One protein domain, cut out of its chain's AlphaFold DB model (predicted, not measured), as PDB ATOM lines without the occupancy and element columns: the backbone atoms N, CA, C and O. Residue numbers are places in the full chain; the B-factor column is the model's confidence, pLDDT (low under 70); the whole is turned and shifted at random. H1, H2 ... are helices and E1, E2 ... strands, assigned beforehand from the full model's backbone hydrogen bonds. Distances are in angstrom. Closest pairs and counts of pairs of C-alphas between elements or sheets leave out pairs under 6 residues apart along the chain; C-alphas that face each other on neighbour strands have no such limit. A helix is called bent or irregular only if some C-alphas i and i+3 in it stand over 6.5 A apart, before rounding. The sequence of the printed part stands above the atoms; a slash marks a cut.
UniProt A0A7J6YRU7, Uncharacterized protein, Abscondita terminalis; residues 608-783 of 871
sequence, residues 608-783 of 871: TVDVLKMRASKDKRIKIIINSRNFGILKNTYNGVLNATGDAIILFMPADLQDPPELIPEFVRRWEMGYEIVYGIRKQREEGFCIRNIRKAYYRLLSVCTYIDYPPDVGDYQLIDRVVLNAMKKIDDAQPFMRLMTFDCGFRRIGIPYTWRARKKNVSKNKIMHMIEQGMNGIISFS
ATOM      1  N   THR A 608     130.290 124.706 145.846       67.25
ATOM      2  CA  THR A 608     129.464 125.887 146.158       67.25
ATOM      3  C   THR A 608     127.984 125.526 146.298       67.25
ATOM      4  O   THR A 608     127.307 126.011 147.204       67.25
ATOM      5  N   VAL A 609     127.482 124.638 145.436       73.31
ATOM      6  CA  VAL A 609     126.082 124.199 145.465       73.31
ATOM      7  C   VAL A 609     125.770 123.441 146.755       73.31
ATOM      8  O   VAL A 609     124.805 123.791 147.427       73.31
ATOM      9  N   ASP A 610     126.599 122.476 147.152       74.12
ATOM     10  CA  ASP A 610     126.356 121.644 148.339       74.12
ATOM     11  C   ASP A 610     126.350 122.473 149.630       74.12
ATOM     12  O   ASP A 610     125.480 122.305 150.490       74.12
ATOM     13  N   VAL A 611     127.260 123.448 149.729       75.69
ATOM     14  CA  VAL A 611     127.308 124.398 150.851       75.69
ATOM     15  C   VAL A 611     126.043 125.254 150.903       75.69
ATOM     16  O   VAL A 611     125.474 125.459 151.979       75.69
ATOM     17  N   LEU A 612     125.572 125.749 149.754       77.75
ATOM     18  CA  LEU A 612     124.333 126.521 149.696       77.75
ATOM     19  C   LEU A 612     123.139 125.648 150.107       77.75
ATOM     20  O   LEU A 612     122.381 126.067 150.981       77.75
ATOM     21  N   LYS A 613     123.011 124.419 149.584       82.81
ATOM     22  CA  LYS A 613     121.927 123.484 149.947       82.81
ATOM     23  C   LYS A 613     121.871 123.208 151.447       82.81
ATOM     24  O   LYS A 613     120.799 123.265 152.045       82.81
ATOM     25  N   MET A 614     123.025 122.972 152.067       81.06
ATOM     26  CA  MET A 614     123.127 122.759 153.513       81.06
ATOM     27  C   MET A 614     122.682 123.991 154.316       81.06
ATOM     28  O   MET A 614     122.087 123.864 155.384       81.06
ATOM     29  N   ARG A 615     122.962 125.204 153.829       77.25
ATOM     30  CA  ARG A 615     122.488 126.431 154.487       77.25
ATOM     31  C   ARG A 615     120.993 126.644 154.281       77.25
ATOM     32  O   ARG A 615     120.309 127.006 155.233       77.25
ATOM     33  N   ALA A 616     120.483 126.366 153.086       82.56
ATOM     34  CA  ALA A 616     119.058 126.432 152.783       82.56
ATOM     35  C   ALA A 616     118.225 125.405 153.566       82.56
ATOM     36  O   ALA A 616     117.083 125.702 153.915       82.56
ATOM     37  N   SER A 617     118.770 124.234 153.911       80.00
ATOM     38  CA  SER A 617     118.053 123.289 154.781       80.00
ATOM     39  C   SER A 617     117.880 123.817 156.211       80.00
ATOM     40  O   SER A 617     116.882 123.503 156.855       80.00
ATOM     41  N   LYS A 618     118.808 124.660 156.686       82.19
ATOM     42  CA  LYS A 618     118.786 125.271 158.026       82.19
ATOM     43  C   LYS A 618     118.040 126.607 158.087       82.19
ATOM     44  O   LYS A 618     117.526 126.958 159.143       82.19
ATOM     45  N   ASP A 619     117.992 127.365 156.992       82.94
ATOM     46  CA  ASP A 619     117.331 128.672 156.923       82.94
ATOM     47  C   ASP A 619     116.472 128.781 155.657       82.94
ATOM     48  O   ASP A 619     116.980 128.947 154.545       82.94
ATOM     49  N   LYS A 620     115.149 128.729 155.843       84.81
ATOM     50  CA  LYS A 620     114.162 128.796 154.755       84.81
ATOM     51  C   LYS A 620     114.135 130.141 154.023       84.81
ATOM     52  O   LYS A 620     113.590 130.218 152.928       84.81
ATOM     53  N   ARG A 621     114.762 131.187 154.574       84.12
ATOM     54  CA  ARG A 621     114.920 132.485 153.894       84.12
ATOM     55  C   ARG A 621     115.975 132.433 152.789       84.12
ATOM     56  O   ARG A 621     115.967 133.283 151.902       84.12
ATOM     57  N   ILE A 622     116.880 131.452 152.832       86.19
ATOM     58  CA  ILE A 622     117.881 131.232 151.786       86.19
ATOM     59  C   ILE A 622     117.212 130.454 150.656       86.19
ATOM     60  O   ILE A 622     116.970 129.252 150.775       86.19
ATOM     61  N   LYS A 623     116.931 131.148 149.554       88.44
ATOM     62  CA  LYS A 623     116.367 130.564 148.334       88.44
ATOM     63  C   LYS A 623     117.472 130.345 147.307       88.44
ATOM     64  O   LYS A 623     118.276 131.247 147.072       88.44
ATOM     65  N   ILE A 624     117.533 129.156 146.710       89.75
ATOM     66  CA  ILE A 624     118.615 128.780 145.784       89.75
ATOM     67  C   ILE A 624     118.030 128.324 144.459       89.75
ATOM     68  O   ILE A 624     117.209 127.407 144.426       89.75
ATOM     69  N   ILE A 625     118.501 128.936 143.375       89.94
ATOM     70  CA  ILE A 625     118.235 128.489 142.010       89.94
ATOM     71  C   ILE A 625     119.531 127.919 141.448       89.94
ATOM     72  O   ILE A 625     120.541 128.620 141.358       89.94
ATOM     73  N   ILE A 626     119.504 126.641 141.082       88.94
ATOM     74  CA  ILE A 626     120.624 125.960 140.437       88.94
ATOM     75  C   ILE A 626     120.276 125.832 138.963       88.94
ATOM     76  O   ILE A 626     119.293 125.188 138.607       88.94
ATOM     77  N   ASN A 627     121.088 126.421 138.092       86.75
ATOM     78  CA  ASN A 627     120.874 126.341 136.650       86.75
ATOM     79  C   ASN A 627     121.401 125.006 136.097       86.75
ATOM     80  O   ASN A 627     122.392 124.469 136.588       86.75
ATOM     81  N   SER A 628     120.764 124.475 135.049       85.44
ATOM     82  CA  SER A 628     121.189 123.241 134.349       85.44
ATOM     83  C   SER A 628     122.615 123.312 133.803       85.44
ATOM     84  O   SER A 628     123.297 122.296 133.699       85.44
ATOM     85  N   ARG A 629     123.073 124.523 133.485       79.00
ATOM     86  CA  ARG A 629     124.443 124.862 133.100       79.00
ATOM     87  C   ARG A 629     124.703 126.338 133.392       79.00
ATOM     88  O   ARG A 629     123.788 127.086 133.729       79.00
ATOM     89  N   ASN A 630     125.939 126.785 133.214       79.00
ATOM     90  CA  ASN A 630     126.258 128.206 133.289       79.00
ATOM     91  C   ASN A 630     125.755 128.940 132.026       79.00
ATOM     92  O   ASN A 630     126.286 128.716 130.940       79.00
ATOM     93  N   PHE A 631     124.752 129.819 132.163       80.06
ATOM     94  CA  PHE A 631     124.223 130.652 131.067       80.06
ATOM     95  C   PHE A 631     124.866 132.053 131.000       80.06
ATOM     96  O   PHE A 631     124.396 132.916 130.260       80.06
ATOM     97  N   GLY A 632     125.950 132.281 131.751       77.06
ATOM     98  CA  GLY A 632     126.636 133.569 131.857       77.06
ATOM     99  C   GLY A 632     126.129 134.434 133.017       77.06
ATOM    100  O   GLY A 632     125.001 134.290 133.488       77.06
ATOM    101  N   ILE A 633     126.980 135.350 133.490       76.25
ATOM    102  CA  ILE A 633     126.750 136.143 134.714       76.25
ATOM    103  C   ILE A 633     125.458 136.964 134.629       76.25
ATOM    104  O   ILE A 633     124.691 136.982 135.590       76.25
ATOM    105  N   LEU A 634     125.192 137.603 133.487       80.31
ATOM    106  CA  LEU A 634     124.034 138.484 133.318       80.31
ATOM    107  C   LEU A 634     122.712 137.703 133.344       80.31
ATOM    108  O   LEU A 634     121.834 138.032 134.136       80.31
ATOM    109  N   LYS A 635     122.593 136.617 132.567       83.75
ATOM    110  CA  LYS A 635     121.369 135.794 132.517       83.75
ATOM    111  C   LYS A 635     121.095 135.073 133.831       83.75
ATOM    112  O   LYS A 635     119.959 135.059 134.297       83.75
ATOM    113  N   ASN A 636     122.140 134.516 134.451       85.12
ATOM    114  CA  ASN A 636     122.015 133.847 135.745       85.12
ATOM    115  C   ASN A 636     121.559 134.835 136.834       85.12
ATOM    116  O   ASN A 636     120.635 134.529 137.586       85.12
ATOM    117  N   THR A 637     122.171 136.025 136.892       84.75
ATOM    118  CA  THR A 637     121.792 137.068 137.862       84.75
ATOM    119  C   THR A 637     120.374 137.574 137.603       84.75
ATOM    120  O   THR A 637     119.603 137.690 138.550       84.75
ATOM    121  N   TYR A 638     119.998 137.816 136.342       87.62
ATOM    122  CA  TYR A 638     118.666 138.326 135.998       87.62
ATOM    123  C   TYR A 638     117.580 137.335 136.405       87.62
ATOM    124  O   TYR A 638     116.599 137.731 137.027       87.62
ATOM    125  N   ASN A 639     117.799 136.035 136.192       88.38
ATOM    126  CA  ASN A 639     116.872 135.028 136.693       88.38
ATOM    127  C   ASN A 639     116.728 135.058 138.224       88.38
ATOM    128  O   ASN A 639     115.614 134.979 138.736       88.38
ATOM    129  N   GLY A 640     117.830 135.218 138.965       88.44
ATOM    130  CA  GLY A 640     117.773 135.392 140.421       88.44
ATOM    131  C   GLY A 640     116.933 136.607 140.832       88.44
ATOM    132  O   GLY A 640     116.091 136.505 141.721       88.44
ATOM    133  N   VAL A 641     117.105 137.729 140.130       88.31
ATOM    134  CA  VAL A 641     116.372 138.984 140.362       88.31
ATOM    135  C   VAL A 641     114.874 138.829 140.074       88.31
ATOM    136  O   VAL A 641     114.053 139.244 140.890       88.31
ATOM    137  N   LEU A 642     114.491 138.173 138.973       87.69
ATOM    138  CA  LEU A 642     113.081 137.940 138.619       87.69
ATOM    139  C   LEU A 642     112.314 137.128 139.676       87.69
ATOM    140  O   LEU A 642     111.106 137.328 139.854       87.69
ATOM    141  N   ASN A 643     113.019 136.248 140.389       87.75
ATOM    142  CA  ASN A 643     112.473 135.390 141.437       87.75
ATOM    143  C   ASN A 643     112.616 135.989 142.855       87.75
ATOM    144  O   ASN A 643     112.253 135.338 143.837       87.75
ATOM    145  N   ALA A 644     113.126 137.217 142.991       89.44
ATOM    146  CA  ALA A 644     113.280 137.870 144.285       89.44
ATOM    147  C   ALA A 644     111.925 138.313 144.871       89.44
ATOM    148  O   ALA A 644     111.077 138.888 144.185       89.44
ATOM    149  N   THR A 645     111.727 138.088 146.174       86.31
ATOM    150  CA  THR A 645     110.468 138.379 146.884       86.31
ATOM    151  C   THR A 645     110.566 139.516 147.902       86.31
ATOM    152  O   THR A 645     109.590 139.721 148.609       86.31
ATOM    153  N   GLY A 646     111.654 140.290 147.961       88.81
ATOM    154  CA  GLY A 646     111.785 141.445 148.873       88.81
ATOM    155  C   GLY A 646     111.276 142.777 148.301       88.81
ATOM    156  O   GLY A 646     111.302 142.967 147.087       88.81
ATOM    157  N   ASP A 647     110.830 143.690 149.168       90.81
ATOM    158  CA  ASP A 647     110.315 145.024 148.790       90.81
ATOM    159  C   ASP A 647     111.385 145.928 148.159       90.81
ATOM    160  O   ASP A 647     111.086 146.715 147.265       90.81
ATOM    161  N   ALA A 648     112.643 145.718 148.551       92.31
ATOM    162  CA  ALA A 648     113.831 146.245 147.898       92.31
ATOM    163  C   ALA A 648     114.784 145.096 147.533       92.31
ATOM    164  O   ALA A 648     114.932 144.128 148.288       92.31
ATOM    165  N   ILE A 649     115.437 145.189 146.373       93.00
ATOM    166  CA  ILE A 649     116.298 144.132 145.828       93.00
ATOM    167  C   ILE A 649     117.675 144.699 145.495       93.00
ATOM    168  O   ILE A 649     117.793 145.656 144.732       93.00
ATOM    169  N   ILE A 650     118.722 144.063 146.021       91.44
ATOM    170  CA  ILE A 650     120.107 144.338 145.633       91.44
ATOM    171  C   ILE A 650     120.438 143.585 144.341       91.44
ATOM    172  O   ILE A 650     120.362 142.357 144.279       91.44
ATOM    173  N   LEU A 651     120.842 144.328 143.318       88.25
ATOM    174  CA  LEU A 651     121.341 143.824 142.048       88.25
ATOM    175  C   LEU A 651     122.862 143.652 142.100       88.25
ATOM    176  O   LEU A 651     123.569 144.465 142.694       88.25
ATOM    177  N   PHE A 652     123.353 142.608 141.424       75.25
ATOM    178  CA  PHE A 652     124.777 142.364 141.163       75.25
ATOM    179  C   PHE A 652     125.683 142.514 142.388       75.25
ATOM    180  O   PHE A 652     126.552 143.382 142.440       75.25
ATOM    181  N   MET A 653     125.509 141.616 143.354       81.44
ATOM    182  CA  MET A 653     126.418 141.460 144.484       81.44
ATOM    183  C   MET A 653     127.203 140.150 144.321       81.44
ATOM    184  O   MET A 653     126.720 139.091 144.734       81.44
ATOM    185  N   PRO A 654     128.383 140.161 143.673       72.44
ATOM    186  CA  PRO A 654     129.179 138.953 143.530       72.44
ATOM    187  C   PRO A 654     129.744 138.508 144.885       72.44
ATOM    188  O   PRO A 654     130.068 139.321 145.751       72.44
ATOM    189  N   ALA A 655     129.947 137.200 145.051       67.00
ATOM    190  CA  ALA A 655     130.516 136.625 146.275       67.00
ATOM    191  C   ALA A 655     132.010 136.964 146.500       67.00
ATOM    192  O   ALA A 655     132.591 136.532 147.493       67.00
ATOM    193  N   ASP A 656     132.648 137.719 145.594       63.56
ATOM    194  CA  ASP A 656     134.052 138.138 145.698       63.56
ATOM    195  C   ASP A 656     134.263 139.426 146.517       63.56
ATOM    196  O   ASP A 656     135.413 139.808 146.761       63.56
ATOM    197  N   LEU A 657     133.169 140.045 146.990       73.19
ATOM    198  CA  LEU A 657     133.141 141.191 147.908       73.19
ATOM    199  C   LEU A 657     133.923 142.421 147.409       73.19
ATOM    200  O   LEU A 657     134.378 143.243 148.211       73.19
ATOM    201  N   GLN A 658     134.089 142.557 146.087       73.44
ATOM    202  CA  GLN A 658     134.663 143.764 145.480       73.44
ATOM    203  C   GLN A 658     133.736 144.979 145.646       73.44
ATOM    204  O   GLN A 658     134.205 146.111 145.801       73.44
ATOM    205  N   ASP A 659     132.427 144.723 145.655       79.75
ATOM    206  CA  ASP A 659     131.382 145.673 146.021       79.75
ATOM    207  C   ASP A 659     131.073 145.536 147.533       79.75
ATOM    208  O   ASP A 659     130.748 144.436 147.987       79.75
ATOM    209  N   PRO A 660     131.232 146.606 148.340       78.88
ATOM    210  CA  PRO A 660     131.157 146.537 149.801       78.88
ATOM    211  C   PRO A 660     129.716 146.299 150.304       78.88
ATOM    212  O   PRO A 660     128.843 147.143 150.061       78.88
ATOM    213  N   PRO A 661     129.446 145.206 151.051       79.56
ATOM    214  CA  PRO A 661     128.155 144.991 151.716       79.56
ATOM    215  C   PRO A 661     127.773 146.115 152.692       79.56
ATOM    216  O   PRO A 661     126.594 146.353 152.928       79.56
ATOM    217  N   GLU A 662     128.762 146.840 153.219       80.88
ATOM    218  CA  GLU A 662     128.594 147.967 154.150       80.88
ATOM    219  C   GLU A 662     127.866 149.171 153.513       80.88
ATOM    220  O   GLU A 662     127.500 150.132 154.182       80.88
ATOM    221  N   LEU A 663     127.661 149.156 152.192       84.88
ATOM    222  CA  LEU A 663     126.902 150.192 151.489       84.88
ATOM    223  C   LEU A 663     125.387 149.923 151.493       84.88
ATOM    224  O   LEU A 663     124.611 150.844 151.237       84.88
ATOM    225  N   ILE A 664     124.955 148.689 151.793       90.38
ATOM    226  CA  ILE A 664     123.535 148.297 151.785       90.38
ATOM    227  C   ILE A 664     122.702 149.158 152.747       90.38
ATOM    228  O   ILE A 664     121.650 149.626 152.317       90.38
ATOM    229  N   PRO A 665     123.131 149.445 153.996       92.19
ATOM    230  CA  PRO A 665     122.343 150.290 154.895       92.19
ATOM    231  C   PRO A 665     122.111 151.703 154.346       92.19
ATOM    232  O   PRO A 665     121.008 152.234 154.454       92.19
ATOM    233  N   GLU A 666     123.115 152.304 153.700       90.31
ATOM    234  CA  GLU A 666     122.954 153.613 153.054       90.31
ATOM    235  C   GLU A 666     122.042 153.518 151.821       90.31
ATOM    236  O   GLU A 666     121.248 154.428 151.586       90.31
ATOM    237  N   PHE A 667     122.099 152.416 151.062       92.69
ATOM    238  CA  PHE A 667     121.169 152.176 149.954       92.69
ATOM    239  C   PHE A 667     119.723 152.106 150.449       92.69
ATOM    240  O   PHE A 667     118.858 152.780 149.892       92.69
ATOM    241  N   VAL A 668     119.479 151.356 151.526       94.56
ATOM    242  CA  VAL A 668     118.157 151.239 152.157       94.56
ATOM    243  C   VAL A 668     117.686 152.597 152.674       94.56
ATOM    244  O   VAL A 668     116.571 152.998 152.365       94.56
ATOM    245  N   ARG A 669     118.548 153.372 153.346       93.25
ATOM    246  CA  ARG A 669     118.195 154.712 153.844       93.25
ATOM    247  C   ARG A 669     117.760 155.661 152.728       93.25
ATOM    248  O   ARG A 669     116.830 156.441 152.906       93.25
ATOM    249  N   ARG A 670     118.438 155.635 151.575       93.00
ATOM    250  CA  ARG A 670     118.033 156.446 150.413       93.00
ATOM    251  C   ARG A 670     116.746 155.930 149.785       93.00
ATOM    252  O   ARG A 670     115.925 156.738 149.371       93.00
ATOM    253  N   TRP A 671     116.549 154.621 149.743       95.94
ATOM    254  CA  TRP A 671     115.297 154.042 149.273       95.94
ATOM    255  C   TRP A 671     114.106 154.452 150.152       95.94
ATOM    256  O   TRP A 671     113.110 154.944 149.630       95.94
ATOM    257  N   GLU A 672     114.257 154.416 151.479       92.94
ATOM    258  CA  GLU A 672     113.250 154.893 152.443       92.94
ATOM    259  C   GLU A 672     112.932 156.394 152.299       92.94
ATOM    260  O   GLU A 672     111.836 156.832 152.643       92.94
ATOM    261  N   MET A 673     113.848 157.196 151.737       93.25
ATOM    262  CA  MET A 673     113.603 158.606 151.389       93.25
ATOM    263  C   MET A 673     112.758 158.791 150.114       93.25
ATOM    264  O   MET A 673     112.517 159.925 149.697       93.25
ATOM    265  N   GLY A 674     112.310 157.702 149.484       91.62
ATOM    266  CA  GLY A 674     111.442 157.712 148.307       91.62
ATOM    267  C   GLY A 674     112.176 157.645 146.966       91.62
ATOM    268  O   GLY A 674     111.571 157.968 145.947       91.62
ATOM    269  N   TYR A 675     113.454 157.259 146.935       94.44
ATOM    270  CA  TYR A 675     114.161 156.981 145.679       94.44
ATOM    271  C   TYR A 675     113.966 155.514 145.285       94.44
ATOM    272  O   TYR A 675     114.438 154.621 145.985       94.44
ATOM    273  N   GLU A 676     113.316 155.245 144.152       94.88
ATOM    274  CA  GLU A 676     113.043 153.865 143.726       94.88
ATOM    275  C   GLU A 676     114.292 153.142 143.182       94.88
ATOM    276  O   GLU A 676     114.322 151.912 143.121       94.88
ATOM    277  N   ILE A 677     115.331 153.889 142.786       93.00
ATOM    278  CA  ILE A 677     116.611 153.347 142.313       93.00
ATOM    279  C   ILE A 677     117.768 154.006 143.068       93.00
ATOM    280  O   ILE A 677     117.988 155.216 142.986       93.00
ATOM    281  N   VAL A 678     118.583 153.204 143.745       92.81
ATOM    282  CA  VAL A 678     119.788 153.674 144.434       92.81
ATOM    283  C   VAL A 678     121.002 152.939 143.879       92.81
ATOM    284  O   VAL A 678     121.071 151.719 143.951       92.81
ATOM    285  N   TYR A 679     121.970 153.650 143.303       90.69
ATOM    286  CA  TYR A 679     123.107 153.022 142.617       90.69
ATOM    287  C   TYR A 679     124.458 153.495 143.151       90.69
ATOM    288  O   TYR A 679     124.639 154.646 143.553       90.69
ATOM    289  N   GLY A 680     125.449 152.605 143.121       87.88
ATOM    290  CA  GLY A 680     126.819 152.939 143.489       87.88
ATOM    291  C   GLY A 680     127.573 153.641 142.354       87.88
ATOM    292  O   GLY A 680     127.511 153.218 141.202       87.88
ATOM    293  N   ILE A 681     128.360 154.669 142.668       87.06
ATOM    294  CA  ILE A 681     129.295 155.335 141.746       87.06
ATOM    295  C   ILE A 681     130.725 154.961 142.150       87.06
ATOM    296  O   ILE A 681     131.179 155.310 143.241       87.06
ATOM    297  N   ARG A 682     131.466 154.271 141.275       83.44
ATOM    298  CA  ARG A 682     132.833 153.786 141.550       83.44
ATOM    299  C   ARG A 682     133.847 154.936 141.476       83.44
ATOM    300  O   ARG A 682     134.548 155.080 140.474       83.44
ATOM    301  N   LYS A 683     133.943 155.743 142.539       74.81
ATOM    302  CA  LYS A 683     134.814 156.935 142.615       74.81
ATOM    303  C   LYS A 683     136.304 156.575 142.632       74.81
ATOM    304  O   LYS A 683     137.118 157.271 142.028       74.81
ATOM    305  N   GLN A 684     136.663 155.476 143.294       69.56
ATOM    306  CA  GLN A 684     138.021 154.924 143.325       69.56
ATOM    307  C   GLN A 684     137.982 153.445 142.919       69.56
ATOM    308  O   GLN A 684     137.080 152.717 143.329       69.56
ATOM    309  N   ARG A 685     138.935 153.013 142.080       71.25
ATOM    310  CA  ARG A 685     139.059 151.626 141.595       71.25
ATOM    311  C   ARG A 685     140.470 151.110 141.842       71.25
ATOM    312  O   ARG A 685     141.425 151.643 141.269       71.25
ATOM    313  N   GLU A 686     140.591 150.053 142.630       65.62
ATOM    314  CA  GLU A 686     141.851 149.346 142.879       65.62
ATOM    315  C   GLU A 686     142.151 148.347 141.736       65.62
ATOM    316  O   GLU A 686     142.152 147.135 141.917       65.62
ATOM    317  N   GLU A 687     142.356 148.864 140.516       68.25
ATOM    318  CA  GLU A 687     142.633 148.076 139.293       68.25
ATOM    319  C   GLU A 687     143.945 148.478 138.619       68.25
ATOM    320  O   GLU A 687     144.347 149.638 138.704       68.25
ATOM    321  N   GLY A 688     144.572 147.577 137.855       66.25
ATOM    322  CA  GLY A 688     145.744 147.906 137.035       66.25
ATOM    323  C   GLY A 688     145.502 149.094 136.085       66.25
ATOM    324  O   GLY A 688     144.407 149.262 135.542       66.25
ATOM    325  N   PHE A 689     146.531 149.923 135.883       70.69
ATOM    326  CA  PHE A 689     146.453 151.199 135.152       70.69
ATOM    327  C   PHE A 689     145.828 151.070 133.749       70.69
ATOM    328  O   PHE A 689     144.924 151.834 133.403       70.69
ATOM    329  N   CYS A 690     146.241 150.066 132.968       72.25
ATOM    330  CA  CYS A 690     145.765 149.851 131.598       72.25
ATOM    331  C   CYS A 690     144.258 149.542 131.538       72.25
ATOM    332  O   CYS A 690     143.507 150.227 130.845       72.25
ATOM    333  N   ILE A 691     143.787 148.560 132.316       72.19
ATOM    334  CA  ILE A 691     142.371 148.144 132.343       72.19
ATOM    335  C   ILE A 691     141.479 149.280 132.857       72.19
ATOM    336  O   ILE A 691     140.386 149.507 132.334       72.19
ATOM    337  N   ARG A 692     141.962 150.036 133.847       76.75
ATOM    338  CA  ARG A 692     141.251 151.185 134.415       76.75
ATOM    339  C   ARG A 692     140.970 152.253 133.359       76.75
ATOM    340  O   ARG A 692     139.844 152.743 133.282       76.75
ATOM    341  N   ASN A 693     141.971 152.598 132.549       78.50
ATOM    342  CA  ASN A 693     141.831 153.605 131.498       78.50
ATOM    343  C   ASN A 693     140.953 153.114 130.339       78.50
ATOM    344  O   ASN A 693     140.087 153.865 129.897       78.50
ATOM    345  N   ILE A 694     141.079 151.844 129.933       79.00
ATOM    346  CA  ILE A 694     140.202 151.228 128.920       79.00
ATOM    347  C   ILE A 694     138.735 151.287 129.365       79.00
ATOM    348  O   ILE A 694     137.872 151.742 128.619       79.00
ATOM    349  N   ARG A 695     138.438 150.899 130.613       75.50
ATOM    350  CA  ARG A 695     137.069 150.949 131.147       75.50
ATOM    351  C   ARG A 695     136.536 152.373 131.261       75.50
ATOM    352  O   ARG A 695     135.367 152.595 130.974       75.50
ATOM    353  N   LYS A 696     137.365 153.335 131.678       78.69
ATOM    354  CA  LYS A 696     136.976 154.756 131.715       78.69
ATOM    355  C   LYS A 696     136.615 155.275 130.323       78.69
ATOM    356  O   LYS A 696     135.607 155.959 130.189       78.69
ATOM    357  N   ALA A 697     137.410 154.939 129.307       80.25
ATOM    358  CA  ALA A 697     137.113 155.298 127.923       80.25
ATOM    359  C   ALA A 697     135.798 154.654 127.454       80.25
ATOM    360  O   ALA A 697     134.931 155.358 126.948       80.25
ATOM    361  N   TYR A 698     135.610 153.358 127.724       80.75
ATOM    362  CA  TYR A 698     134.377 152.635 127.406       80.75
ATOM    363  C   TYR A 698     133.131 153.276 128.038       80.75
ATOM    364  O   TYR A 698     132.185 153.576 127.319       80.75
ATOM    365  N   TYR A 699     133.120 153.552 129.350       77.00
ATOM    366  CA  TYR A 699     131.930 154.123 130.004       77.00
ATOM    367  C   TYR A 699     131.637 155.564 129.596       77.00
ATOM    368  O   TYR A 699     130.482 155.968 129.659       77.00
ATOM    369  N   ARG A 700     132.650 156.335 129.185       80.38
ATOM    370  CA  ARG A 700     132.438 157.675 128.617       80.38
ATOM    371  C   ARG A 700     131.865 157.602 127.205       80.38
ATOM    372  O   ARG A 700     130.964 158.364 126.878       80.38
ATOM    373  N   LEU A 701     132.375 156.682 126.387       78.94
ATOM    374  CA  LEU A 701     131.844 156.440 125.047       78.94
ATOM    375  C   LEU A 701     130.391 155.975 125.132       78.94
ATOM    376  O   LEU A 701     129.525 156.552 124.487       78.94
ATOM    377  N   LEU A 702     130.112 155.002 125.999       78.56
ATOM    378  CA  LEU A 702     128.764 154.501 126.214       78.56
ATOM    379  C   LEU A 702     127.821 155.627 126.686       78.56
ATOM    380  O   LEU A 702     126.746 155.745 126.119       78.56
ATOM    381  N   SER A 703     128.242 156.537 127.579       78.62
ATOM    382  CA  SER A 703     127.369 157.617 128.084       78.62
ATOM    383  C   SER A 703     127.000 158.651 127.033       78.62
ATOM    384  O   SER A 703     125.963 159.291 127.140       78.62
ATOM    385  N   VAL A 704     127.848 158.823 126.020       79.75
ATOM    386  CA  VAL A 704     127.572 159.729 124.898       79.75
ATOM    387  C   VAL A 704     126.760 159.022 123.813       79.75
ATOM    388  O   VAL A 704     125.961 159.652 123.127       79.75
ATOM    389  N   CYS A 705     126.970 157.718 123.628       78.81
ATOM    390  CA  CYS A 705     126.327 156.963 122.562       78.81
ATOM    391  C   CYS A 705     124.920 156.464 122.924       78.81
ATOM    392  O   CYS A 705     124.133 156.210 122.009       78.81
ATOM    393  N   THR A 706     124.591 156.273 124.201       79.56
ATOM    394  CA  THR A 706     123.277 155.755 124.611       79.56
ATOM    395  C   THR A 706     122.204 156.837 124.643       79.56
ATOM    396  O   THR A 706     122.484 157.980 124.981       79.56
ATOM    397  N   TYR A 707     120.952 156.466 124.359       79.44
ATOM    398  CA  TYR A 707     119.803 157.375 124.515       79.44
ATOM    399  C   TYR A 707     119.343 157.539 125.977       79.44
ATOM    400  O   TYR A 707     118.482 158.366 126.264       79.44
ATOM    401  N   ILE A 708     119.903 156.747 126.896       80.94
ATOM    402  CA  ILE A 708     119.587 156.768 128.326       80.94
ATOM    403  C   ILE A 708     120.516 157.742 129.050       80.94
ATOM    404  O   ILE A 708     121.737 157.646 128.927       80.94
ATOM    405  N   ASP A 709     119.933 158.615 129.872       74.44
ATOM    406  CA  ASP A 709     120.681 159.437 130.825       74.44
ATOM    407  C   ASP A 709     121.199 158.568 131.983       74.44
ATOM    408  O   ASP A 709     120.447 158.196 132.892       74.44
ATOM    409  N   TYR A 710     122.485 158.211 131.926       75.62
ATOM    410  CA  TYR A 710     123.163 157.457 132.975       75.62
ATOM    411  C   TYR A 710     124.509 158.117 133.360       75.62
ATOM    412  O   TYR A 710     125.290 158.504 132.485       75.62
ATOM    413  N   PRO A 711     124.831 158.241 134.662       74.25
ATOM    414  CA  PRO A 711     126.078 158.871 135.090       74.25
ATOM    415  C   PRO A 711     127.334 158.058 134.728       74.25
ATOM    416  O   PRO A 711     127.325 156.822 134.778       74.25
ATOM    417  N   PRO A 712     128.476 158.715 134.454       69.56
ATOM    418  CA  PRO A 712     129.736 158.012 134.251       69.56
ATOM    419  C   PRO A 712     130.166 157.271 135.527       69.56
ATOM    420  O   PRO A 712     129.936 157.720 136.648       69.56
ATOM    421  N   ASP A 713     130.828 156.127 135.349       72.75
ATOM    422  CA  ASP A 713     131.396 155.305 136.429       72.75
ATOM    423  C   ASP A 713     130.397 154.672 137.423       72.75
ATOM    424  O   ASP A 713     130.820 154.137 138.454       72.75
ATOM    425  N   VAL A 714     129.105 154.631 137.084       76.94
ATOM    426  CA  VAL A 714     128.087 153.818 137.779       76.94
ATOM    427  C   VAL A 714     128.542 152.363 137.855       76.94
ATOM    428  O   VAL A 714     128.961 151.802 136.848       76.94
ATOM    429  N   GLY A 715     128.497 151.751 139.036       72.50
ATOM    430  CA  GLY A 715     128.765 150.330 139.246       72.50
ATOM    431  C   GLY A 715     127.557 149.449 138.921       72.50
ATOM    432  O   GLY A 715     126.434 149.927 138.782       72.50
ATOM    433  N   ASP A 716     127.784 148.141 138.818       76.81
ATOM    434  CA  ASP A 716     126.692 147.168 138.655       76.81
ATOM    435  C   ASP A 716     125.874 147.015 139.955       76.81
ATOM    436  O   ASP A 716     124.722 146.604 139.922       76.81
ATOM    437  N   TYR A 717     126.452 147.419 141.089       87.06
ATOM    438  CA  TYR A 717     125.867 147.345 142.420       87.06
ATOM    439  C   TYR A 717     124.787 148.416 142.643       87.06
ATOM    440  O   TYR A 717     125.087 149.613 142.749       87.06
ATOM    441  N   GLN A 718     123.526 147.979 142.684       90.50
ATOM    442  CA  GLN A 718     122.339 148.841 142.754       90.50
ATOM    443  C   GLN A 718     121.285 148.230 143.688       90.50
ATOM    444  O   GLN A 718     121.185 147.013 143.782       90.50
ATOM    445  N   LEU A 719     120.480 149.059 144.348       93.12
ATOM    446  CA  LEU A 719     119.237 148.685 145.020       93.12
ATOM    447  C   LEU A 719     118.061 149.206 144.191       93.12
ATOM    448  O   LEU A 719     118.048 150.378 143.810       93.12
ATOM    449  N   ILE A 720     117.082 148.343 143.927       94.19
ATOM    450  CA  ILE A 720     115.845 148.703 143.226       94.19
ATOM    451  C   ILE A 720     114.608 148.405 144.076       94.19
ATOM    452  O   ILE A 720     114.567 147.406 144.796       94.19
ATOM    453  N   ASP A 721     113.596 149.256 143.950       95.19
ATOM    454  CA  ASP A 721     112.264 149.041 144.512       95.19
ATOM    455  C   ASP A 721     111.496 147.942 143.753       95.19
ATOM    456  O   ASP A 721     111.725 147.676 142.563       95.19
ATOM    457  N   ARG A 722     110.528 147.318 144.427       93.94
ATOM    458  CA  ARG A 722     109.589 146.362 143.835       93.94
ATOM    459  C   ARG A 722     108.932 146.858 142.546       93.94
ATOM    460  O   ARG A 722     108.749 146.068 141.615       93.94
ATOM    461  N   VAL A 723     108.544 148.128 142.491       93.25
ATOM    462  CA  VAL A 723     107.867 148.729 141.335       93.25
ATOM    463  C   VAL A 723     108.788 148.695 140.110       93.25
ATOM    464  O   VAL A 723     108.336 148.363 139.012       93.25
ATOM    465  N   VAL A 724     110.093 148.911 140.312       92.50
ATOM    466  CA  VAL A 724     111.120 148.815 139.263       92.50
ATOM    467  C   VAL A 724     111.278 147.368 138.794       92.50
ATOM    468  O   VAL A 724     111.270 147.117 137.591       92.50
ATOM    469  N   LEU A 725     111.330 146.390 139.711       92.00
ATOM    470  CA  LEU A 725     111.375 144.965 139.341       92.00
ATOM    471  C   LEU A 725     110.166 144.564 138.477       92.00
ATOM    472  O   LEU A 725     110.308 143.831 137.496       92.00
ATOM    473  N   ASN A 726     108.971 145.030 138.840       91.44
ATOM    474  CA  ASN A 726     107.746 144.730 138.102       91.44
ATOM    475  C   ASN A 726     107.733 145.366 136.704       91.44
ATOM    476  O   ASN A 726     107.171 144.776 135.781       91.44
ATOM    477  N   ALA A 727     108.363 146.530 136.527       90.56
ATOM    478  CA  ALA A 727     108.590 147.117 135.207       90.56
ATOM    479  C   ALA A 727     109.603 146.290 134.398       90.56
ATOM    480  O   ALA A 727     109.314 145.922 133.259       90.56
ATOM    481  N   MET A 728     110.725 145.891 135.010       89.31
ATOM    482  CA  MET A 728     111.746 145.044 134.373       89.31
ATOM    483  C   MET A 728     111.193 143.693 133.898       89.31
ATOM    484  O   MET A 728     111.640 143.181 132.877       89.31
ATOM    485  N   LYS A 729     110.207 143.119 134.602       87.38
ATOM    486  CA  LYS A 729     109.513 141.875 134.207       87.38
ATOM    487  C   LYS A 729     108.742 141.978 132.889       87.38
ATOM    488  O   LYS A 729     108.468 140.951 132.279       87.38
ATOM    489  N   LYS A 730     108.358 143.189 132.472       87.06
ATOM    490  CA  LYS A 730     107.621 143.428 131.220       87.06
ATOM    491  C   LYS A 730     108.546 143.571 130.008       87.06
ATOM    492  O   LYS A 730     108.056 143.587 128.884       87.06
ATOM    493  N   ILE A 731     109.855 143.693 130.234       83.88
ATOM    494  CA  ILE A 731     110.854 143.845 129.178       83.88
ATOM    495  C   ILE A 731     111.231 142.447 128.672       83.88
ATOM    496  O   ILE A 731     111.947 141.704 129.341       83.88
ATOM    497  N   ASP A 732     110.718 142.084 127.495       78.19
ATOM    498  CA  ASP A 732     111.044 140.833 126.798       78.19
ATOM    499  C   ASP A 732     112.343 141.031 126.001       78.19
ATOM    500  O   ASP A 732     112.300 141.449 124.848       78.19
ATOM    501  N   ASP A 733     113.499 140.791 126.626       80.50
ATOM    502  CA  ASP A 733     114.828 140.905 126.005       80.50
ATOM    503  C   ASP A 733     115.588 139.568 126.094       80.50
ATOM    504  O   ASP A 733     115.767 138.992 127.174       80.50
ATOM    505  N   ALA A 734     116.062 139.062 124.952       75.56
ATOM    506  CA  ALA A 734     116.824 137.815 124.861       75.56
ATOM    507  C   ALA A 734     118.223 137.888 125.513       75.56
ATOM    508  O   ALA A 734     118.810 136.842 125.850       75.56
ATOM    509  N   GLN A 735     118.783 139.093 125.676       77.12
ATOM    510  CA  GLN A 735     120.103 139.352 126.266       77.12
ATOM    511  C   GLN A 735     120.041 140.519 127.271       77.12
ATOM    512  O   GLN A 735     120.647 141.571 127.047       77.12
ATOM    513  N   PRO A 736     119.370 140.323 128.422       80.12
ATOM    514  CA  PRO A 736     119.061 141.402 129.349       80.12
ATOM    515  C   PRO A 736     120.334 142.012 129.930       80.12
ATOM    516  O   PRO A 736     121.104 141.373 130.657       80.12
ATOM    517  N   PHE A 737     120.528 143.295 129.651       81.75
ATOM    518  CA  PHE A 737     121.635 144.079 130.182       81.75
ATOM    519  C   PHE A 737     121.135 144.959 131.332       81.75
ATOM    520  O   PHE A 737     120.925 146.167 131.202       81.75
ATOM    521  N   MET A 738     120.929 144.317 132.489       79.88
ATOM    522  CA  MET A 738     120.263 144.925 133.651       79.88
ATOM    523  C   MET A 738     120.889 146.249 134.113       79.88
ATOM    524  O   MET A 738     120.195 147.077 134.688       79.88
ATOM    525  N   ARG A 739     122.188 146.460 133.860       79.25
ATOM    526  CA  ARG A 739     122.915 147.656 134.302       79.25
ATOM    527  C   ARG A 739     122.306 148.960 133.789       79.25
ATOM    528  O   ARG A 739     122.312 149.932 134.534       79.25
ATOM    529  N   LEU A 740     121.842 148.982 132.535       81.81
ATOM    530  CA  LEU A 740     121.176 150.142 131.929       81.81
ATOM    531  C   LEU A 740     119.654 149.987 131.889       81.81
ATOM    532  O   LEU A 740     118.950 150.988 131.916       81.81
ATOM    533  N   MET A 741     119.146 148.752 131.915       85.19
ATOM    534  CA  MET A 741     117.708 148.467 131.970       85.19
ATOM    535  C   MET A 741     117.008 149.162 133.150       85.19
ATOM    536  O   MET A 741     115.882 149.631 133.009       85.19
ATOM    537  N   THR A 742     117.668 149.265 134.310       86.75
ATOM    538  CA  THR A 742     117.125 149.991 135.470       86.75
ATOM    539  C   THR A 742     116.973 151.486 135.195       86.75
ATOM    540  O   THR A 742     115.979 152.084 135.598       86.75
ATOM    541  N   PHE A 743     117.912 152.089 134.463       84.75
ATOM    542  CA  PHE A 743     117.857 153.500 134.077       84.75
ATOM    543  C   PHE A 743     116.810 153.769 132.989       84.75
ATOM    544  O   PHE A 743     116.188 154.830 133.013       84.75
ATOM    545  N   ASP A 744     116.578 152.803 132.094       85.69
ATOM    546  CA  ASP A 744     115.562 152.872 131.032       85.69
ATOM    547  C   ASP A 744     114.127 152.904 131.588       85.69
ATOM    548  O   ASP A 744     113.233 153.517 131.015       85.69
ATOM    549  N   CYS A 745     113.911 152.307 132.765       86.44
ATOM    550  CA  CYS A 745     112.605 152.294 133.428       86.44
ATOM    551  C   CYS A 745     112.135 153.684 133.919       86.44
ATOM    552  O   CYS A 745     110.966 153.836 134.259       86.44
ATOM    553  N   GLY A 746     113.020 154.689 133.984       84.06
ATOM    554  CA  GLY A 746     112.642 156.095 134.197       84.06
ATOM    555  C   GLY A 746     112.248 156.515 135.624       84.06
ATOM    556  O   GLY A 746     111.749 157.623 135.805       84.06
ATOM    557  N   PHE A 747     112.464 155.676 136.643       90.38
ATOM    558  CA  PHE A 747     112.117 155.993 138.040       90.38
ATOM    559  C   PHE A 747     113.101 156.966 138.724       90.38
ATOM    560  O   PHE A 747     114.204 157.214 138.218       90.38
ATOM    561  N   ARG A 748     112.727 157.521 139.896       91.19
ATOM    562  CA  ARG A 748     113.589 158.469 140.619       91.19
ATOM    563  C   ARG A 748     114.804 157.736 141.155       91.19
ATOM    564  O   ARG A 748     114.725 156.635 141.700       91.19
ATOM    565  N   ARG A 749     115.955 158.381 140.994       91.06
ATOM    566  CA  ARG A 749     117.247 157.735 141.189       91.06
ATOM    567  C   ARG A 749     118.233 158.605 141.943       91.06
ATOM    568  O   ARG A 749     118.250 159.821 141.766       91.06
ATOM    569  N   ILE A 750     119.096 157.971 142.733       92.31
ATOM    570  CA  ILE A 750     120.185 158.645 143.444       92.31
ATOM    571  C   ILE A 750     121.466 157.811 143.438       92.31
ATOM    572  O   ILE A 750     121.445 156.593 143.614       92.31
ATOM    573  N   GLY A 751     122.589 158.491 143.213       90.19
ATOM    574  CA  GLY A 751     123.912 157.882 143.157       90.19
ATOM    575  C   GLY A 751     124.707 158.099 144.439       90.19
ATOM    576  O   GLY A 751     124.767 159.218 144.951       90.19
ATOM    577  N   ILE A 752     125.361 157.048 144.932       89.12
ATOM    578  CA  ILE A 752     126.218 157.106 146.124       89.12
ATOM    579  C   ILE A 752     127.659 156.744 145.744       89.12
ATOM    580  O   ILE A 752     127.903 155.651 145.230       89.12
ATOM    581  N   PRO A 753     128.646 157.624 145.991       86.38
ATOM    582  CA  PRO A 753     130.038 157.325 145.688       86.38
ATOM    583  C   PRO A 753     130.604 156.250 146.627       86.38
ATOM    584  O   PRO A 753     130.483 156.362 147.843       86.38
ATOM    585  N   TYR A 754     131.291 155.252 146.065       83.25
ATOM    586  CA  TYR A 754     131.994 154.214 146.820       83.25
ATOM    587  C   TYR A 754     133.330 153.814 146.175       83.25
ATOM    588  O   TYR A 754     133.606 154.107 145.004       83.25
ATOM    589  N   THR A 755     134.173 153.144 146.964       79.56
ATOM    590  CA  THR A 755     135.460 152.590 146.522       79.56
ATOM    591  C   THR A 755     135.292 151.123 146.139       79.56
ATOM    592  O   THR A 755     134.871 150.309 146.960       79.56
ATOM    593  N   TRP A 756     135.634 150.791 144.894       73.19
ATOM    594  CA  TRP A 756     135.602 149.427 144.369       73.19
ATOM    595  C   TRP A 756     136.911 148.705 144.721       73.19
ATOM    596  O   TRP A 756     137.987 149.131 144.278       73.19
ATOM    597  N   ARG A 757     136.806 147.658 145.549       75.69
ATOM    598  CA  ARG A 757     137.935 146.999 146.230       75.69
ATOM    599  C   ARG A 757     138.605 145.942 145.336       75.69
ATOM    600  O   ARG A 757     137.942 145.251 144.554       75.69
ATOM    601  N   ALA A 758     139.921 145.771 145.472       62.94
ATOM    602  CA  ALA A 758     140.643 144.686 144.811       62.94
ATOM    603  C   ALA A 758     140.166 143.316 145.327       62.94
ATOM    604  O   ALA A 758     139.852 143.135 146.507       62.94
ATOM    605  N   ARG A 759     140.099 142.329 144.426       56.03
ATOM    606  CA  ARG A 759     139.677 140.965 144.757       56.03
ATOM    607  C   ARG A 759     140.653 140.324 145.750       56.03
ATOM    608  O   ARG A 759     141.854 140.318 145.515       56.03
ATOM    609  N   LYS A 760     140.125 139.727 146.825       50.44
ATOM    610  CA  LYS A 760     140.932 139.196 147.941       50.44
ATOM    611  C   LYS A 760     141.402 137.743 147.788       50.44
ATOM    612  O   LYS A 760     142.349 137.354 148.461       50.44
ATOM    613  N   LYS A 761     140.754 136.935 146.938       42.62
ATOM    614  CA  LYS A 761     141.151 135.552 146.601       42.62
ATOM    615  C   LYS A 761     140.800 135.232 145.138       42.62
ATOM    616  O   LYS A 761     139.718 135.594 144.683       42.62
ATOM    617  N   ASN A 762     141.683 134.492 144.459       41.88
ATOM    618  CA  ASN A 762     141.599 133.995 143.071       41.88
ATOM    619  C   ASN A 762     141.737 135.035 141.939       41.88
ATOM    620  O   ASN A 762     141.269 136.163 142.032       41.88
ATOM    621  N   VAL A 763     142.328 134.619 140.813       46.69
ATOM    622  CA  VAL A 763     142.425 135.412 139.570       46.69
ATOM    623  C   VAL A 763     141.044 135.517 138.897       46.69
ATOM    624  O   VAL A 763     140.193 134.639 139.062       46.69
ATOM    625  N   SER A 764     140.781 136.604 138.159       52.62
ATOM    626  CA  SER A 764     139.561 136.747 137.351       52.62
ATOM    627  C   SER A 764     139.384 135.557 136.407       52.62
ATOM    628  O   SER A 764     140.136 135.406 135.453       52.62
ATOM    629  N   LYS A 765     138.349 134.739 136.643       50.47
ATOM    630  CA  LYS A 765     137.924 133.681 135.712       50.47
ATOM    631  C   LYS A 765     137.165 134.242 134.494       50.47
ATOM    632  O   LYS A 765     136.833 133.485 133.585       50.47
ATOM    633  N   ASN A 766     136.896 135.555 134.453       56.81
ATOM    634  CA  ASN A 766     136.285 136.202 133.292       56.81
ATOM    635  C   ASN A 766     137.322 136.353 132.179       56.81
ATOM    636  O   ASN A 766     138.279 137.116 132.311       56.81
ATOM    637  N   LYS A 767     137.108 135.636 131.075       66.44
ATOM    638  CA  LYS A 767     137.919 135.761 129.860       66.44
ATOM    639  C   LYS A 767     137.697 137.136 129.227       66.44
ATOM    640  O   LYS A 767     136.567 137.618 129.181       66.44
ATOM    641  N   ILE A 768     138.761 137.724 128.679       69.12
ATOM    642  CA  ILE A 768     138.737 139.039 128.013       69.12
ATOM    643  C   ILE A 768     137.656 139.094 126.918       69.12
ATOM    644  O   ILE A 768     136.919 140.073 126.843       69.12
ATOM    645  N   MET A 769     137.484 138.012 126.149       68.69
ATOM    646  CA  MET A 769     136.460 137.926 125.095       68.69
ATOM    647  C   MET A 769     135.031 138.104 125.627       68.69
ATOM    648  O   MET A 769     134.244 138.813 125.013       68.69
ATOM    649  N   HIS A 770     134.711 137.566 126.809       71.75
ATOM    650  CA  HIS A 770     133.384 137.749 127.413       71.75
ATOM    651  C   HIS A 770     133.142 139.184 127.889       71.75
ATOM    652  O   HIS A 770     132.001 139.632 127.936       71.75
ATOM    653  N   MET A 771     134.197 139.918 128.254       71.69
ATOM    654  CA  MET A 771     134.061 141.333 128.610       71.69
ATOM    655  C   MET A 771     133.789 142.202 127.378       71.69
ATOM    656  O   MET A 771     133.021 143.154 127.471       71.69
ATOM    657  N   ILE A 772     134.402 141.864 126.238       74.94
ATOM    658  CA  ILE A 772     134.168 142.542 124.957       74.94
ATOM    659  C   ILE A 772     132.738 142.273 124.478       74.94
ATOM    660  O   ILE A 772     132.022 143.221 124.174       74.94
ATOM    661  N   GLU A 773     132.295 141.014 124.513       75.12
ATOM    662  CA  GLU A 773     130.929 140.598 124.161       75.12
ATOM    663  C   GLU A 773     129.867 141.353 124.985       75.12
ATOM    664  O   GLU A 773     128.922 141.913 124.433       75.12
ATOM    665  N   GLN A 774     130.060 141.466 126.306       75.12
ATOM    666  CA  GLN A 774     129.163 142.242 127.175       75.12
ATOM    667  C   GLN A 774     129.162 143.738 126.844       75.12
ATOM    668  O   GLN A 774     128.113 144.380 126.908       75.12
ATOM    669  N   GLY A 775     130.328 144.296 126.505       77.75
ATOM    670  CA  GLY A 775     130.451 145.697 126.115       77.75
ATOM    671  C   GLY A 775     129.750 146.000 124.790       77.75
ATOM    672  O   GLY A 775     129.051 147.005 124.673       77.75
ATOM    673  N   MET A 776     129.884 145.101 123.812       77.69
ATOM    674  CA  MET A 776     129.188 145.194 122.529       77.69
ATOM    675  C   MET A 776     127.673 145.102 122.706       77.69
ATOM    676  O   MET A 776     126.966 145.958 122.181       77.69
ATOM    677  N   ASN A 777     127.182 144.153 123.513       79.81
ATOM    678  CA  ASN A 777     125.753 144.032 123.816       79.81
ATOM    679  C   ASN A 777     125.191 145.331 124.418       79.81
ATOM    680  O   ASN A 777     124.157 145.816 123.977       79.81
ATOM    681  N   GLY A 778     125.903 145.957 125.364       78.75
ATOM    682  CA  GLY A 778     125.475 147.232 125.955       78.75
ATOM    683  C   GLY A 778     125.362 148.380 124.941       78.75
ATOM    684  O   GLY A 778     124.426 149.172 125.016       78.75
ATOM    685  N   ILE A 779     126.282 148.466 123.974       81.25
ATOM    686  CA  ILE A 779     126.224 149.485 122.916       81.25
ATOM    687  C   ILE A 779     125.095 149.171 121.924       81.25
ATOM    688  O   ILE A 779     124.326 150.065 121.590       81.25
ATOM    689  N   ILE A 780     124.971 147.924 121.468       81.75
ATOM    690  CA  ILE A 780     123.976 147.514 120.461       81.75
ATOM    691  C   ILE A 780     122.547 147.675 120.995       81.75
ATOM    692  O   ILE A 780     121.689 148.186 120.279       81.75
ATOM    693  N   SER A 781     122.299 147.294 122.254       78.12
ATOM    694  CA  SER A 781     120.963 147.339 122.860       78.12
ATOM    695  C   SER A 781     120.473 148.758 123.164       78.12
ATOM    696  O   SER A 781     119.275 149.003 123.089       78.12
ATOM    697  N   PHE A 782     121.371 149.701 123.487       80.62
ATOM    698  CA  PHE A 782     120.992 151.046 123.957       80.62
ATOM    699  C   PHE A 782     121.494 152.195 123.070       80.62
ATOM    700  O   PHE A 782     121.364 153.365 123.439       80.62
ATOM    701  N   SER A 783     122.083 151.905 121.907       81.94
ATOM    702  CA  SER A 783     122.594 152.917 120.980       81.94
ATOM    703  C   SER A 783     122.285 152.592 119.521       81.94
ATOM    704  O   SER A 783     122.478 151.478 119.043       81.94
TER     705      SER A 783
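This is residues 608 to 783 of the 871 residues of an uncharacterized protein of Abscondita terminalis (UniProt A0A7J6YRU7). A strongly twisted sheet of four strands, E2, E4, E3 and E5, forms the core, with H3 across one face and the short H6 over the other. Beyond H6, on its side of the sheet, the two long helices H4 and H7 run nearly side by side, while H2 and H5 lie near E2, and H1 with E1 forms an outlying arm at one end of the longest axis. The printed part has 176 residues with seven named helices and five named strands, in the order H1 E1 H2 E2 H3 E3 H4 E4 H5 H6 E5 H7. The sheet runs E2 E4 E3 E5 and is mixed, and the class is mixed, helices and strands. The whole is compact, with a radius of gyration of the C-alphas of 16.5 A and spans of 47 by 39 by 33 A.

H1, residues 608 to 618, touches no helix and is not on the sheet; its closest C-alpha to E1, residues 624 to 627, is that of Leu 612, 7.3 A from that of Ile 624. E1 pairs with no named strand. Its closest C-alphas to H2, residues 633 to 642, are those of Ile 625 and Gly 640, 7.1 A apart. H2 only grazes the sheet, with residues 637 to 641. E2, residues 648 to 651, is an edge strand, antiparallel to E4, residues 714 to 721, with N 651 and O 718 within hydrogen-bond range at 2.7 A. H3, residues 661 to 672, is only just irregular, C-alphas 662 and 665 being 6.7 A apart. It lies over E4 and E3, residues 677 to 685, at a height over the sheet of 7.6 A, slantwise to the strands at 35 degrees to E3 on the local plane. E2, H3 and E3 form a split strand-helix-strand unit, two strands running the same way with E4 between them in the sheet, and its crossover is left-handed. E4 and E3 are antiparallel, with N 719 and O 678 at 2.8 A. E3 and the edge strand E5, residues 749 to 756, are parallel, with N 681 and O 752 at 2.8 A. H4, residues 689 to 705, only just touches H7, residues 768 to 782, with 3 pairs of C-alphas within 8 A, at a shallow tilt of 16 degrees, the same way; the closest are those of Leu 702 and Ile 779, 6.5 A apart. H5, residues 722 to 728, only grazes the sheet with residues 722 to 725. H6, residues 738 to 744, is on the opposite face from H3, at a height over the sheet of 8.9 A. Every O i to N i+4 pair is within hydrogen-bond range in H2, H4, H5 and H7, against 6 of 7 in H1, 6 of 8 in H3 and 2 of 3 in H6.

H1 begins with C-alpha 608 at (129.464, 125.887, 146.158) and is 16.0 A long. H2 is 14.3 A long and H3 17.9 A. E3 measures 22.5 A from C-alpha 677 at (116.611, 153.347, 142.313), and H4 24.4 A. E4, 17.8 A long, bends by 74 degrees at residue 717, and E5, 20.4 A long, by 53 degrees at residue 753. H7, 21.8 A long, ends with C-alpha 782 at (120.992, 151.046, 123.957).

The C-alphas of Lys 618 and Val 704 are the two farthest apart, at 48.6 A. The printed part has no cut. The link from E5 to H7, 11 residues, is long. Residues 689 to 694 of H4 stand free. The mean pLDDT of the printed part is 80.7, and 20 residues are under 70, among them 758 to 769.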